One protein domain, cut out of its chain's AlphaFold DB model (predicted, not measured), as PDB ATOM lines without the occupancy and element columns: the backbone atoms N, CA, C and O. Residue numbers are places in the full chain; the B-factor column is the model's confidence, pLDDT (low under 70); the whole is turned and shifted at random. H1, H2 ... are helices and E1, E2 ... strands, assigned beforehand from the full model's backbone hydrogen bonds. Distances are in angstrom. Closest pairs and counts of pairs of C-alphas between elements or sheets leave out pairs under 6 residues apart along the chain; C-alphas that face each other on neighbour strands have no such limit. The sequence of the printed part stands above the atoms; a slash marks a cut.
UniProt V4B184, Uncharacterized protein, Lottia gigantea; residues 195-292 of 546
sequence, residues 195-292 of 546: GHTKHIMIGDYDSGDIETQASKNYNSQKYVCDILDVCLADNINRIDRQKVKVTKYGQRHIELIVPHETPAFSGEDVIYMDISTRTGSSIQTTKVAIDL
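What this domain is: This is residues 195 to 292 of the 546 residues of an uncharacterized protein of Lottia gigantea (UniProt V4B184). What does the printed part look like? Two antiparallel sheets make a small sandwich, two sheets face to face: the pair E1 and E3 faces part of the larger sheet E2 - E4 - E5, with strands running only 10 degrees apart, while one helix, H1, crosses one face of the larger sheet. How are its parts ordered? The printed part has 98 residues, with one named helix and five named strands in the order E1 E2 H1 E3 E4 E5; under half of the residues are in these elements, and the class is mixed, helices and strands. How is it spread? It is compact, with a radius of gyration of the C-alphas of 13.2 A, and elongated, spanning 39 by 25 by 23 A.

How they stand to each other: Which strand does the first one pair with? E1, residues 197 to 203, and E3, residues 252 to 257, are antiparallel at 156 degrees, with N 200 and O 254 within hydrogen-bond range at 2.8 A. How is the larger sheet made? E2, residues 211 to 214, is antiparallel to E4, residues 270 to 279, with N 213 and O 274 at 2.9 A. E4 forms a hairpin with the antiparallel E5, residues 282 to 291, with N 275 and O 286 at 2.9 A. Where is the helix? H1, residues 218 to 228, is on this sheet at a height of 8.2 A, making two layers, a helix on one face of a sheet; it lies over E4 and only just over E2, on which 3 of its C-alphas fall, and runs across the strands at 81 degrees to E4 on the local plane. The closest C-alphas of H1 and E2 are those of Gln 221 and Ala 214, 4.9 A apart, and every O i to N i+4 pair in H1 is within hydrogen-bond range. How near do the sheets come? The closest C-alphas of E1 and E4 are those of Ile 202 and Thr 277, 6.0 A apart, while E3 and E5 are apart.

Where its parts are: Where does the first strand begin? C-alpha 197 of E1 is at (160.717, 138.898, 155.420), and E1 measures 19.1 A from first to last C-alpha. How long are the next three elements? E2 measures 10.3 A, H1 15.4 A and E3 16.2 A. Where does the last strand end? E4 measures 28.8 A and E5 29.0 A, ending with C-alpha 291 at (149.986, 133.116, 158.724).

The domain as a whole: How large is it? The two C-alphas farthest apart are those of Tyr 249 and Gly 267, at 40.9 A, and the printed part has no cut. Which links are long? The links H1 to E3, 23 residues, and E3 to E4, 12 residues, are long; in the first, residues 245 to 246 pair antiparallel with residues 252 to 253 of E3. Where is confidence low? The mean pLDDT of the printed part is 79.8, and 15 residues are under 70, among them 203 to 208 and 279 to 282.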
ATOM      1  N   GLY A 195     159.100 133.568 160.048       78.69
ATOM      2  CA  GLY A 195     160.451 133.661 159.490       78.69
ATOM      3  C   GLY A 195     160.547 134.266 158.085       78.69
ATOM      4  O   GLY A 195     161.649 134.342 157.545       78.69
ATOM      5  N   HIS A 196     159.436 134.668 157.463       78.25
ATOM      6  CA  HIS A 196     159.473 135.402 156.201       78.25
ATOM      7  C   HIS A 196     159.735 136.885 156.446       78.25
ATOM      8  O   HIS A 196     159.200 137.493 157.373       78.25
ATOM      9  N   THR A 197     160.515 137.459 155.539       80.50
ATOM     10  CA  THR A 197     160.717 138.898 155.420       80.50
ATOM     11  C   THR A 197     160.147 139.354 154.086       80.50
ATOM     12  O   THR A 197     160.388 138.718 153.057       80.50
ATOM     13  N   LYS A 198     159.371 140.438 154.084       81.44
ATOM     14  CA  LYS A 198     158.838 141.044 152.860       81.44
ATOM     15  C   LYS A 198     159.048 142.546 152.874       81.44
ATOM     16  O   LYS A 198     158.608 143.234 153.787       81.44
ATOM     17  N   HIS A 199     159.641 143.060 151.805       81.38
ATOM     18  CA  HIS A 199     159.742 144.495 151.576       81.38
ATOM     19  C   HIS A 199     158.450 144.998 150.916       81.38
ATOM     20  O   HIS A 199     158.016 144.457 149.893       81.38
ATOM     21  N   ILE A 200     157.825 146.008 151.519       77.25
ATOM     22  CA  ILE A 200     156.642 146.704 151.004       77.25
ATOM     23  C   ILE A 200     157.056 148.123 150.644       77.25
ATOM     24  O   ILE A 200     157.491 148.890 151.503       77.25
ATOM     25  N   MET A 201     156.927 148.468 149.367       75.62
ATOM     26  CA  MET A 201     157.277 149.788 148.847       75.62
ATOM     27  C   MET A 201     156.210 150.819 149.209       75.62
ATOM     28  O   MET A 201     155.020 150.526 149.135       75.62
ATOM     29  N   ILE A 202     156.639 152.027 149.582       75.12
ATOM     30  CA  ILE A 202     155.759 153.057 150.161       75.12
ATOM     31  C   ILE A 202     155.603 154.282 149.263       75.12
ATOM     32  O   ILE A 202     154.614 155.000 149.364       75.12
ATOM     33  N   GLY A 203     156.579 154.551 148.396       67.44
ATOM     34  CA  GLY A 203     156.616 155.796 147.632       67.44
ATOM     35  C   GLY A 203     158.017 156.389 147.544       67.44
ATOM     36  O   GLY A 203     158.961 155.872 148.149       67.44
ATOM     37  N   ASP A 204     158.125 157.493 146.806       61.00
ATOM     38  CA  ASP A 204     159.403 158.154 146.517       61.00
ATOM     39  C   ASP A 204     159.673 159.371 147.413       61.00
ATOM     40  O   ASP A 204     160.787 159.512 147.897       61.00
ATOM     41  N   TYR A 205     158.666 160.196 147.732       56.84
ATOM     42  CA  TYR A 205     158.809 161.370 148.610       56.84
ATOM     43  C   TYR A 205     157.490 161.725 149.292       56.84
ATOM     44  O   TYR A 205     156.437 161.539 148.688       56.84
ATOM     45  N   ASP A 206     157.563 162.209 150.544       55.66
ATOM     46  CA  ASP A 206     156.441 162.748 151.338       55.66
ATOM     47  C   ASP A 206     155.109 162.010 151.145       55.66
ATOM     48  O   ASP A 206     154.030 162.605 151.091       55.66
ATOM     49  N   SER A 207     155.176 160.674 151.067       53.88
ATOM     50  CA  SER A 207     153.990 159.857 151.251       53.88
ATOM     51  C   SER A 207     153.381 160.343 152.557       53.88
ATOM     52  O   SER A 207     154.091 160.428 153.571       53.88
ATOM     53  N   GLY A 208     152.108 160.729 152.505       60.50
ATOM     54  CA  GLY A 208     151.368 161.107 153.693       60.50
ATOM     55  C   GLY A 208     151.387 159.976 154.718       60.50
ATOM     56  O   GLY A 208     152.154 159.013 154.647       60.50
ATOM     57  N   ASP A 209     150.523 160.072 155.707       71.19
ATOM     58  CA  ASP A 209     150.450 159.021 156.707       71.19
ATOM     59  C   ASP A 209     150.208 157.658 156.058       71.19
ATOM     60  O   ASP A 209     149.348 157.505 155.192       71.19
ATOM     61  N   ILE A 210     151.067 156.698 156.410       77.81
ATOM     62  CA  ILE A 210     150.978 155.336 155.907       77.81
ATOM     63  C   ILE A 210     149.986 154.637 156.814       77.81
ATOM     64  O   ILE A 210     150.277 154.404 157.990       77.81
ATOM     65  N   GLU A 211     148.809 154.380 156.270       84.56
ATOM     66  CA  GLU A 211     147.693 153.823 157.012       84.56
ATOM     67  C   GLU A 211     147.723 152.304 156.928       84.56
ATOM     68  O   GLU A 211     148.010 151.711 155.886       84.56
ATOM     69  N   THR A 212     147.395 151.667 158.040       82.88
ATOM     70  CA  THR A 212     147.298 150.217 158.133       82.88
ATOM     71  C   THR A 212     145.945 149.832 158.681       82.88
ATOM     72  O   THR A 212     145.502 150.407 159.675       82.88
ATOM     73  N   GLN A 213     145.316 148.836 158.065       84.12
ATOM     74  CA  GLN A 213     144.027 148.329 158.509       84.12
ATOM     75  C   GLN A 213     144.003 146.800 158.498       84.12
ATOM     76  O   GLN A 213     144.044 146.165 157.445       84.12
ATOM     77  N   ALA A 214     143.893 146.206 159.680       80.00
ATOM     78  CA  ALA A 214     143.655 144.789 159.875       80.00
ATOM     79  C   ALA A 214     142.156 144.474 159.745       80.00
ATOM     80  O   ALA A 214     141.294 145.277 160.104       80.00
ATOM     81  N   SER A 215     141.833 143.288 159.236       66.88
ATOM     82  CA  SER A 215     140.504 142.974 158.685       66.88
ATOM     83  C   SER A 215     139.325 142.906 159.658       66.88
ATOM     84  O   SER A 215     138.191 142.812 159.188       66.88
ATOM     85  N   LYS A 216     139.538 142.907 160.981       66.94
ATOM     86  CA  LYS A 216     138.474 142.546 161.936       66.94
ATOM     87  C   LYS A 216     138.196 143.575 163.022       66.94
ATOM     88  O   LYS A 216     137.046 143.971 163.182       66.94
ATOM     89  N   ASN A 217     139.195 143.967 163.810       77.56
ATOM     90  CA  ASN A 217     138.998 144.861 164.954       77.56
ATOM     91  C   ASN A 217     140.327 145.456 165.463       77.56
ATOM     92  O   ASN A 217     141.410 145.105 164.997       77.56
ATOM     93  N   TYR A 218     140.223 146.334 166.466       85.75
ATOM     94  CA  TYR A 218     141.357 146.965 167.149       85.75
ATOM     95  C   TYR A 218     142.374 145.953 167.708       85.75
ATOM     96  O   TYR A 218     143.576 146.186 167.617       85.75
ATOM     97  N   ASN A 219     141.921 144.815 168.246       85.81
ATOM     98  CA  ASN A 219     142.818 143.805 168.817       85.81
ATOM     99  C   ASN A 219     143.656 143.120 167.733       85.81
ATOM    100  O   ASN A 219     144.845 142.905 167.947       85.81
ATOM    101  N   SER A 220     143.069 142.825 166.569       84.56
ATOM    102  CA  SER A 220     143.804 142.295 165.413       84.56
ATOM    103  C   SER A 220     144.829 143.302 164.903       84.56
ATOM    104  O   SER A 220     145.961 142.921 164.623       84.56
ATOM    105  N   GLN A 221     144.459 144.585 164.825       88.31
ATOM    106  CA  GLN A 221     145.385 145.647 164.427       88.31
ATOM    107  C   GLN A 221     146.562 145.741 165.398       88.31
ATOM    108  O   GLN A 221     147.713 145.708 164.971       88.31
ATOM    109  N   LYS A 222     146.276 145.808 166.703       88.38
ATOM    110  CA  LYS A 222     147.300 145.901 167.744       88.38
ATOM    111  C   LYS A 222     148.234 144.697 167.701       88.38
ATOM    112  O   LYS A 222     149.441 144.872 167.655       88.38
ATOM    113  N   TYR A 223     147.672 143.494 167.625       88.62
ATOM    114  CA  TYR A 223     148.458 142.272 167.548       88.62
ATOM    115  C   TYR A 223     149.376 142.254 166.317       88.62
ATOM    116  O   TYR A 223     150.558 141.969 166.460       88.62
ATOM    117  N   VAL A 224     148.867 142.600 165.126       87.81
ATOM    118  CA  VAL A 224     149.683 142.663 163.899       87.81
ATOM    119  C   VAL A 224     150.811 143.685 164.029       87.81
ATOM    120  O   VAL A 224     151.947 143.402 163.655       87.81
ATOM    121  N   CYS A 225     150.510 144.854 164.588       88.50
ATOM    122  CA  CYS A 225     151.504 145.881 164.863       88.50
ATOM    123  C   CYS A 225     152.588 145.414 165.836       88.50
ATOM    124  O   CYS A 225     153.760 145.692 165.591       88.50
ATOM    125  N   ASP A 226     152.206 144.684 166.885       88.25
ATOM    126  CA  ASP A 226     153.127 144.151 167.889       88.25
ATOM    127  C   ASP A 226     154.036 143.059 167.294       88.25
ATOM    128  O   ASP A 226     155.237 143.062 167.548       88.25
ATOM    129  N   ILE A 227     153.499 142.140 166.475       89.56
ATOM    130  CA  ILE A 227     154.313 141.058 165.886       89.56
ATOM    131  C   ILE A 227     155.240 141.543 164.771       89.56
ATOM    132  O   ILE A 227     156.319 140.982 164.606       89.56
ATOM    133  N   LEU A 228     154.817 142.539 163.989       89.50
ATOM    134  CA  LEU A 228     155.611 143.057 162.877       89.50
ATOM    135  C   LEU A 228     156.580 144.155 163.334       89.50
ATOM    136  O   LEU A 228     157.548 144.412 162.627       89.50
ATOM    137  N   ASP A 229     156.327 144.796 164.483       91.31
ATOM    138  CA  ASP A 229     157.106 145.928 165.011       91.31
ATOM    139  C   ASP A 229     157.238 147.085 163.992       91.31
ATOM    140  O   ASP A 229     158.311 147.645 163.752       91.31
ATOM    141  N   VAL A 230     156.117 147.430 163.344       89.50
ATOM    142  CA  VAL A 230     156.074 148.451 162.275       89.50
ATOM    143  C   VAL A 230     155.171 149.649 162.561       89.50
ATOM    144  O   VAL A 230     155.275 150.649 161.856       89.50
ATOM    145  N   CYS A 231     154.274 149.585 163.545       91.12
ATOM    146  CA  CYS A 231     153.299 150.654 163.792       91.12
ATOM    147  C   CYS A 231     153.753 151.655 164.861       91.12
ATOM    148  O   CYS A 231     154.561 151.335 165.728       91.12
ATOM    149  N   LEU A 232     153.180 152.860 164.831       91.06
ATOM    150  CA  LEU A 232     153.351 153.871 165.872       91.06
ATOM    151  C   LEU A 232     152.680 153.425 167.177       91.06
ATOM    152  O   LEU A 232     151.522 153.004 167.183       91.06
ATOM    153  N   ALA A 233     153.387 153.576 168.298       87.19
ATOM    154  CA  ALA A 233     152.915 153.142 169.615       87.19
ATOM    155  C   ALA A 233     151.637 153.869 170.083       87.19
ATOM    156  O   ALA A 233     150.796 153.281 170.763       87.19
ATOM    157  N   ASP A 234     151.481 155.141 169.715       87.88
ATOM    158  CA  ASP A 234     150.331 155.986 170.046       87.88
ATOM    159  C   ASP A 234     149.203 155.906 169.004       87.88
ATOM    160  O   ASP A 234     148.066 156.294 169.284       87.88
ATOM    161  N   ASN A 235     149.484 155.367 167.813       88.94
ATOM    162  CA  ASN A 235     148.505 155.172 166.754       88.94
ATOM    163  C   ASN A 235     148.790 153.906 165.940       88.94
ATOM    164  O   ASN A 235     149.428 153.942 164.888       88.94
ATOM    165  N   ILE A 236     148.208 152.793 166.382       89.06
ATOM    166  CA  ILE A 236     148.366 151.479 165.747       89.06
ATOM    167  C   ILE A 236     147.822 151.397 164.312       89.06
ATOM    168  O   ILE A 236     148.049 150.399 163.642       89.06
ATOM    169  N   ASN A 237     147.096 152.405 163.819       89.38
ATOM    170  CA  ASN A 237     146.641 152.454 162.425       89.38
ATOM    171  C   ASN A 237     147.654 153.148 161.504       89.38
ATOM    172  O   ASN A 237     147.354 153.376 160.332       89.38
ATOM    173  N   ARG A 238     148.819 153.543 162.025       89.31
ATOM    174  CA  ARG A 238     149.855 154.252 161.279       89.31
ATOM    175  C   ARG A 238     151.204 153.580 161.450       89.31
ATOM    176  O   ARG A 238     151.558 153.150 162.543       89.31
ATOM    177  N   ILE A 239     151.974 153.537 160.371       88.12
ATOM    178  CA  ILE A 239     153.338 152.999 160.396       88.12
ATOM    179  C   ILE A 239     154.294 153.999 161.038       88.12
ATOM    180  O   ILE A 239     154.241 155.201 160.755       88.12
ATOM    181  N   ASP A 240     155.193 153.487 161.874       90.12
ATOM    182  CA  ASP A 240     156.286 154.258 162.442       90.12
ATOM    183  C   ASP A 240     157.272 154.662 161.343       90.12
ATOM    184  O   ASP A 240     157.939 153.839 160.713       90.12
ATOM    185  N   ARG A 241     157.378 155.974 161.114       86.12
ATOM    186  CA  ARG A 241     158.269 156.542 160.098       86.12
ATOM    187  C   ARG A 241     159.737 156.201 160.358       86.12
ATOM    188  O   ARG A 241     160.499 156.193 159.395       86.12
ATOM    189  N   GLN A 242     160.128 155.901 161.599       88.75
ATOM    190  CA  GLN A 242     161.488 155.459 161.928       88.75
ATOM    191  C   GLN A 242     161.788 154.045 161.408       88.75
ATOM    192  O   GLN A 242     162.946 153.719 161.156       88.75
ATOM    193  N   LYS A 243     160.756 153.221 161.191       89.62
ATOM    194  CA  LYS A 243     160.872 151.874 160.605       89.62
ATOM    195  C   LYS A 243     160.930 151.898 159.076       89.62
ATOM    196  O   LYS A 243     161.221 150.880 158.450       89.62
ATOM    197  N   VAL A 244     160.665 153.052 158.462       88.31
ATOM    198  CA  VAL A 244     160.735 153.226 157.012       88.31
ATOM    199  C   VAL A 244     162.192 153.357 156.581       88.31
ATOM    200  O   VAL A 244     162.864 154.341 156.890       88.31
ATOM    201  N   LYS A 245     162.663 152.379 155.813       88.12
ATOM    202  CA  LYS A 245     164.015 152.342 155.254       88.12
ATOM    203  C   LYS A 245     164.026 152.912 153.841       88.12
ATOM    204  O   LYS A 245     163.016 152.897 153.139       88.12
ATOM    205  N   VAL A 246     165.187 153.384 153.406       82.69
ATOM    206  CA  VAL A 246     165.415 153.847 152.033       82.69
ATOM    207  C   VAL A 246     166.305 152.828 151.329       82.69
ATOM    208  O   VAL A 246     167.311 152.390 151.882       82.69
ATOM    209  N   THR A 247     165.914 152.400 150.135       73.12
ATOM    210  CA  THR A 247     166.728 151.500 149.308       73.12
ATOM    211  C   THR A 247     167.953 152.242 148.757       73.12
ATOM    212  O   THR A 247     167.978 153.474 148.707       73.12
ATOM    213  N   LYS A 248     168.949 151.520 148.219       69.81
ATOM    214  CA  LYS A 248     170.063 152.144 147.461       69.81
ATOM    215  C   LYS A 248     169.578 152.995 146.269       69.81
ATOM    216  O   LYS A 248     170.258 153.897 145.777       69.81
ATOM    217  N   TYR A 249     168.348 152.743 145.844       68.19
ATOM    218  CA  TYR A 249     167.655 153.402 144.756       68.19
ATOM    219  C   TYR A 249     166.751 154.564 145.209       68.19
ATOM    220  O   TYR A 249     166.036 155.127 144.392       68.19
ATOM    221  N   GLY A 250     166.788 154.963 146.483       70.25
ATOM    222  CA  GLY A 250     166.058 156.130 146.987       70.25
ATOM    223  C   GLY A 250     164.574 155.901 147.285       70.25
ATOM    224  O   GLY A 250     163.938 156.800 147.823       70.25
ATOM    225  N   GLN A 251     164.011 154.719 147.004       73.00
ATOM    226  CA  GLN A 251     162.617 154.456 147.366       73.00
ATOM    227  C   GLN A 251     162.489 154.094 148.837       73.00
ATOM    228  O   GLN A 251     163.345 153.422 149.423       73.00
ATOM    229  N   ARG A 252     161.364 154.490 149.421       78.88
ATOM    230  CA  ARG A 252     161.024 154.173 150.802       78.88
ATOM    231  C   ARG A 252     160.298 152.836 150.859       78.88
ATOM    232  O   ARG A 252     159.380 152.591 150.075       78.88
ATOM    233  N   HIS A 253     160.687 151.984 151.798       84.44
ATOM    234  CA  HIS A 253     160.051 150.694 152.029       84.44
ATOM    235  C   HIS A 253     159.956 150.380 153.523       84.44
ATOM    236  O   HIS A 253     160.732 150.896 154.330       84.44
ATOM    237  N   ILE A 254     158.999 149.529 153.889       87.56
ATOM    238  CA  ILE A 254     158.968 148.869 155.194       87.56
ATOM    239  C   ILE A 254     159.346 147.420 154.975       87.56
ATOM    240  O   ILE A 254     158.947 146.789 153.996       87.56
ATOM    241  N   GLU A 255     160.111 146.900 155.910       88.62
ATOM    242  CA  GLU A 255     160.406 145.488 156.006       88.62
ATOM    243  C   GLU A 255     159.414 144.852 156.981       88.62
ATOM    244  O   GLU A 255     159.415 145.158 158.170       88.62
ATOM    245  N   LEU A 256     158.524 144.008 156.466       89.06
ATOM    246  CA  LEU A 256     157.628 143.200 157.279       89.06
ATOM    247  C   LEU A 256     158.350 141.911 157.642       89.06
ATOM    248  O   LEU A 256     158.571 141.063 156.774       89.06
ATOM    249  N   ILE A 257     158.705 141.772 158.913       88.25
ATOM    250  CA  ILE A 257     159.365 140.584 159.446       88.25
ATOM    251  C   ILE A 257     158.341 139.850 160.299       88.25
ATOM    252  O   ILE A 257     157.886 140.380 161.307       88.25
ATOM    253  N   VAL A 258     157.968 138.633 159.902       87.19
ATOM    254  CA  VAL A 258     157.136 137.776 160.755       87.19
ATOM    255  C   VAL A 258     158.076 136.950 161.634       87.19
ATOM    256  O   VAL A 258     158.859 136.167 161.088       87.19
ATOM    257  N   PRO A 259     158.026 137.081 162.972       85.19
ATOM    258  CA  PRO A 259     158.883 136.314 163.868       85.19
ATOM    259  C   PRO A 259     158.748 134.803 163.643       85.19
ATOM    260  O   PRO A 259     157.692 134.309 163.253       85.19
ATOM    261  N   HIS A 260     159.809 134.036 163.912       80.12
ATOM    262  CA  HIS A 260     159.752 132.567 163.845       80.12
ATOM    263  C   HIS A 260     158.761 131.956 164.846       80.12
ATOM    264  O   HIS A 260     158.274 130.842 164.632       80.12
ATOM    265  N   GLU A 261     158.492 132.681 165.929       78.69
ATOM    266  CA  GLU A 261     157.557 132.315 166.982       78.69
ATOM    267  C   GLU A 261     156.513 133.423 167.103       78.69
ATOM    268  O   GLU A 261     156.768 134.486 167.664       78.69
ATOM    269  N   THR A 262     155.338 133.181 166.529       75.00
ATOM    270  CA  THR A 262     154.178 134.065 166.637       75.00
ATOM    271  C   THR A 262     153.237 133.523 167.715       75.00
ATOM    272  O   THR A 262     152.805 132.371 167.613       75.00
ATOM    273  N   PRO A 263     152.905 134.300 168.764       76.62
ATOM    274  CA  PRO A 263     151.928 133.878 169.769       76.62
ATOM    275  C   PRO A 263     150.576 133.600 169.107       76.62
ATOM    276  O   PRO A 263     150.187 134.339 168.214       76.62
ATOM    277  N   ALA A 264     149.816 132.591 169.533       73.94
ATOM    278  CA  ALA A 264     148.483 132.376 168.962       73.94
ATOM    279  C   ALA A 264     147.572 133.602 169.197       73.94
ATOM    280  O   ALA A 264     147.487 134.103 170.319       73.94
ATOM    281  N   PHE A 265     146.860 134.066 168.165       78.00
ATOM    282  CA  PHE A 265     145.887 135.157 168.283       78.00
ATOM    283  C   PHE A 265     144.461 134.619 168.181       78.00
ATOM    284  O   PHE A 265     144.001 134.282 167.098       78.00
ATOM    285  N   SER A 266     143.749 134.548 169.310       70.88
ATOM    286  CA  SER A 266     142.291 134.335 169.375       70.88
ATOM    287  C   SER A 266     141.720 133.182 168.515       70.88
ATOM    288  O   SER A 266     140.582 133.266 168.056       70.88
ATOM    289  N   GLY A 267     142.488 132.108 168.296       67.69
ATOM    290  CA  GLY A 267     142.073 130.977 167.452       67.69
ATOM    291  C   GLY A 267     142.039 131.280 165.947       67.69
ATOM    292  O   GLY A 267     141.414 130.538 165.195       67.69
ATOM    293  N   GLU A 268     142.672 132.368 165.507       72.75
ATOM    294  CA  GLU A 268     142.836 132.703 164.097       72.75
ATOM    295  C   GLU A 268     144.183 132.209 163.577       72.75
ATOM    296  O   GLU A 268     145.237 132.534 164.124       72.75
ATOM    297  N   ASP A 269     144.136 131.470 162.472       79.06
ATOM    298  CA  ASP A 269     145.339 130.988 161.797       79.06
ATOM    299  C   ASP A 269     145.976 132.063 160.905       79.06
ATOM    300  O   ASP A 269     147.178 132.033 160.663       79.06
ATOM    301  N   VAL A 270     145.175 133.005 160.395       81.69
ATOM    302  CA  VAL A 270     145.614 134.027 159.437       81.69
ATOM    303  C   VAL A 270     144.973 135.368 159.763       81.69
ATOM    304  O   VAL A 270     143.746 135.464 159.844       81.69
ATOM    305  N   ILE A 271     145.791 136.417 159.862       85.75
ATOM    306  CA  ILE A 271     145.319 137.803 159.955       85.75
ATOM    307  C   ILE A 271     145.593 138.526 158.641       85.75
ATOM    308  O   ILE A 271     146.656 138.384 158.043       85.75
ATOM    309  N   TYR A 272     144.637 139.330 158.193       86.06
ATOM    310  CA  TYR A 272     144.760 140.119 156.974       86.06
ATOM    311  C   TYR A 272     145.029 141.573 157.333       86.06
ATOM    312  O   TYR A 272     144.393 142.106 158.244       86.06
ATOM    313  N   MET A 273     145.935 142.201 156.596       86.62
ATOM    314  CA  MET A 273     146.359 143.580 156.785       86.62
ATOM    315  C   MET A 273     146.445 144.279 155.431       86.62
ATOM    316  O   MET A 273     147.104 143.805 154.506       86.62
ATOM    317  N   ASP A 274     145.798 145.430 155.339       86.19
ATOM    318  CA  ASP A 274     145.941 146.364 154.235       86.19
ATOM    319  C   ASP A 274     146.954 147.441 154.639       86.19
ATOM    320  O   ASP A 274     146.823 148.046 155.703       86.19
ATOM    321  N   ILE A 275     147.955 147.682 153.796       83.81
ATOM    322  CA  ILE A 275     148.934 148.761 153.961       83.81
ATOM    323  C   ILE A 275     148.698 149.761 152.841       83.81
ATOM    324  O   ILE A 275     148.948 149.456 151.673       83.81
ATOM    325  N   SER A 276     148.193 150.937 153.199       82.50
ATOM    326  CA  SER A 276     147.793 151.976 152.261       82.50
ATOM    327  C   SER A 276     148.749 153.157 152.310       82.50
ATOM    328  O   SER A 276     149.060 153.698 153.370       82.50
ATOM    329  N   THR A 277     149.197 153.584 151.137       76.69
ATOM    330  CA  THR A 277     150.093 154.727 150.974       76.69
ATOM    331  C   THR A 277     149.465 155.727 150.027       76.69
ATOM    332  O   THR A 277     148.914 155.366 148.984       76.69
ATOM    333  N   ARG A 278     149.499 157.005 150.411       71.81
ATOM    334  CA  ARG A 278     149.018 158.093 149.563       71.81
ATOM    335  C   ARG A 278     150.197 158.695 148.812       71.81
ATOM    336  O   ARG A 278     151.071 159.297 149.431       71.81
ATOM    337  N   THR A 279     150.174 158.566 147.488       62.59
ATOM    338  CA  THR A 279     151.155 159.169 146.580       62.59
ATOM    339  C   THR A 279     150.417 160.121 145.640       62.59
ATOM    340  O   THR A 279     149.691 159.694 144.737       62.59
ATOM    341  N   GLY A 280     150.547 161.429 145.888       65.94
ATOM    342  CA  GLY A 280     149.757 162.454 145.199       65.94
ATOM    343  C   GLY A 280     148.251 162.270 145.435       65.94
ATOM    344  O   GLY A 280     147.795 162.227 146.577       65.94
ATOM    345  N   SER A 281     147.475 162.144 144.355       61.22
ATOM    346  CA  SER A 281     146.028 161.865 144.391       61.22
ATOM    347  C   SER A 281     145.676 160.371 144.424       61.22
ATOM    348  O   SER A 281     144.499 160.028 144.522       61.22
ATOM    349  N   SER A 282     146.667 159.477 144.340       59.94
ATOM    350  CA  SER A 282     146.454 158.028 144.299       59.94
ATOM    351  C   SER A 282     146.673 157.379 145.668       59.94
ATOM    352  O   SER A 282     147.582 157.759 146.409       59.94
ATOM    353  N   ILE A 283     145.833 156.395 146.002       70.75
ATOM    354  CA  ILE A 283     146.021 155.508 147.156       70.75
ATOM    355  C   ILE A 283     146.442 154.150 146.612       70.75
ATOM    356  O   ILE A 283     145.741 153.563 145.788       70.75
ATOM    357  N   GLN A 284     147.582 153.657 147.074       70.44
ATOM    358  CA  GLN A 284     148.060 152.318 146.766       70.44
ATOM    359  C   GLN A 284     147.924 151.451 148.005       70.44
ATOM    360  O   GLN A 284     148.464 151.794 149.055       70.44
ATOM    361  N   THR A 285     147.215 150.332 147.881       74.56
ATOM    362  CA  THR A 285     146.957 149.418 148.996       74.56
ATOM    363  C   THR A 285     147.575 148.061 148.719       74.56
ATOM    364  O   THR A 285     147.063 147.304 147.893       74.56
ATOM    365  N   THR A 286     148.622 147.723 149.466       76.69
ATOM    366  CA  THR A 286     149.188 146.375 149.467       76.69
ATOM    367  C   THR A 286     148.421 145.498 150.448       76.69
ATOM    368  O   THR A 286     148.309 145.830 151.626       76.69
ATOM    369  N   LYS A 287     147.895 144.372 149.958       81.19
ATOM    370  CA  LYS A 287     147.137 143.407 150.760       81.19
ATOM    371  C   LYS A 287     148.035 142.264 151.213       81.19
ATOM    372  O   LYS A 287     148.587 141.533 150.387       81.19
ATOM    373  N   VAL A 288     148.153 142.092 152.521       83.50
ATOM    374  CA  VAL A 288     149.013 141.097 153.161       83.50
ATOM    375  C   VAL A 288     148.160 140.150 154.002       83.50
ATOM    376  O   VAL A 288     147.204 140.568 154.652       83.50
ATOM    377  N   ALA A 289     148.493 138.865 153.970       86.31
ATOM    378  CA  ALA A 289     147.963 137.852 154.868       86.31
ATOM    379  C   ALA A 289     149.123 137.302 155.697       86.31
ATOM    380  O   ALA A 289     150.145 136.916 155.139       86.31
ATOM    381  N   ILE A 290     148.981 137.287 157.014       86.50
ATOM    382  CA  ILE A 290     150.006 136.855 157.960       86.50
ATOM    383  C   ILE A 290     149.530 135.536 158.554       86.50
ATOM    384  O   ILE A 290     148.558 135.514 159.307       86.50
ATOM    385  N   ASP A 291     150.191 134.451 158.169       84.38
ATOM    386  CA  ASP A 291     149.986 133.116 158.724       84.38
ATOM    387  C   ASP A 291     150.661 133.045 160.096       84.38
ATOM    388  O   ASP A 291     151.870 133.251 160.220       84.38
ATOM    389  N   LEU A 292     149.865 132.798 161.131       79.31
ATOM    390  CA  LEU A 292     150.315 132.719 162.520       79.31
ATOM    391  C   LEU A 292     150.640 131.289 162.943       79.31
ATOM    392  O   LEU A 292     151.206 131.079 164.020       79.31
TER     393      LEU A 292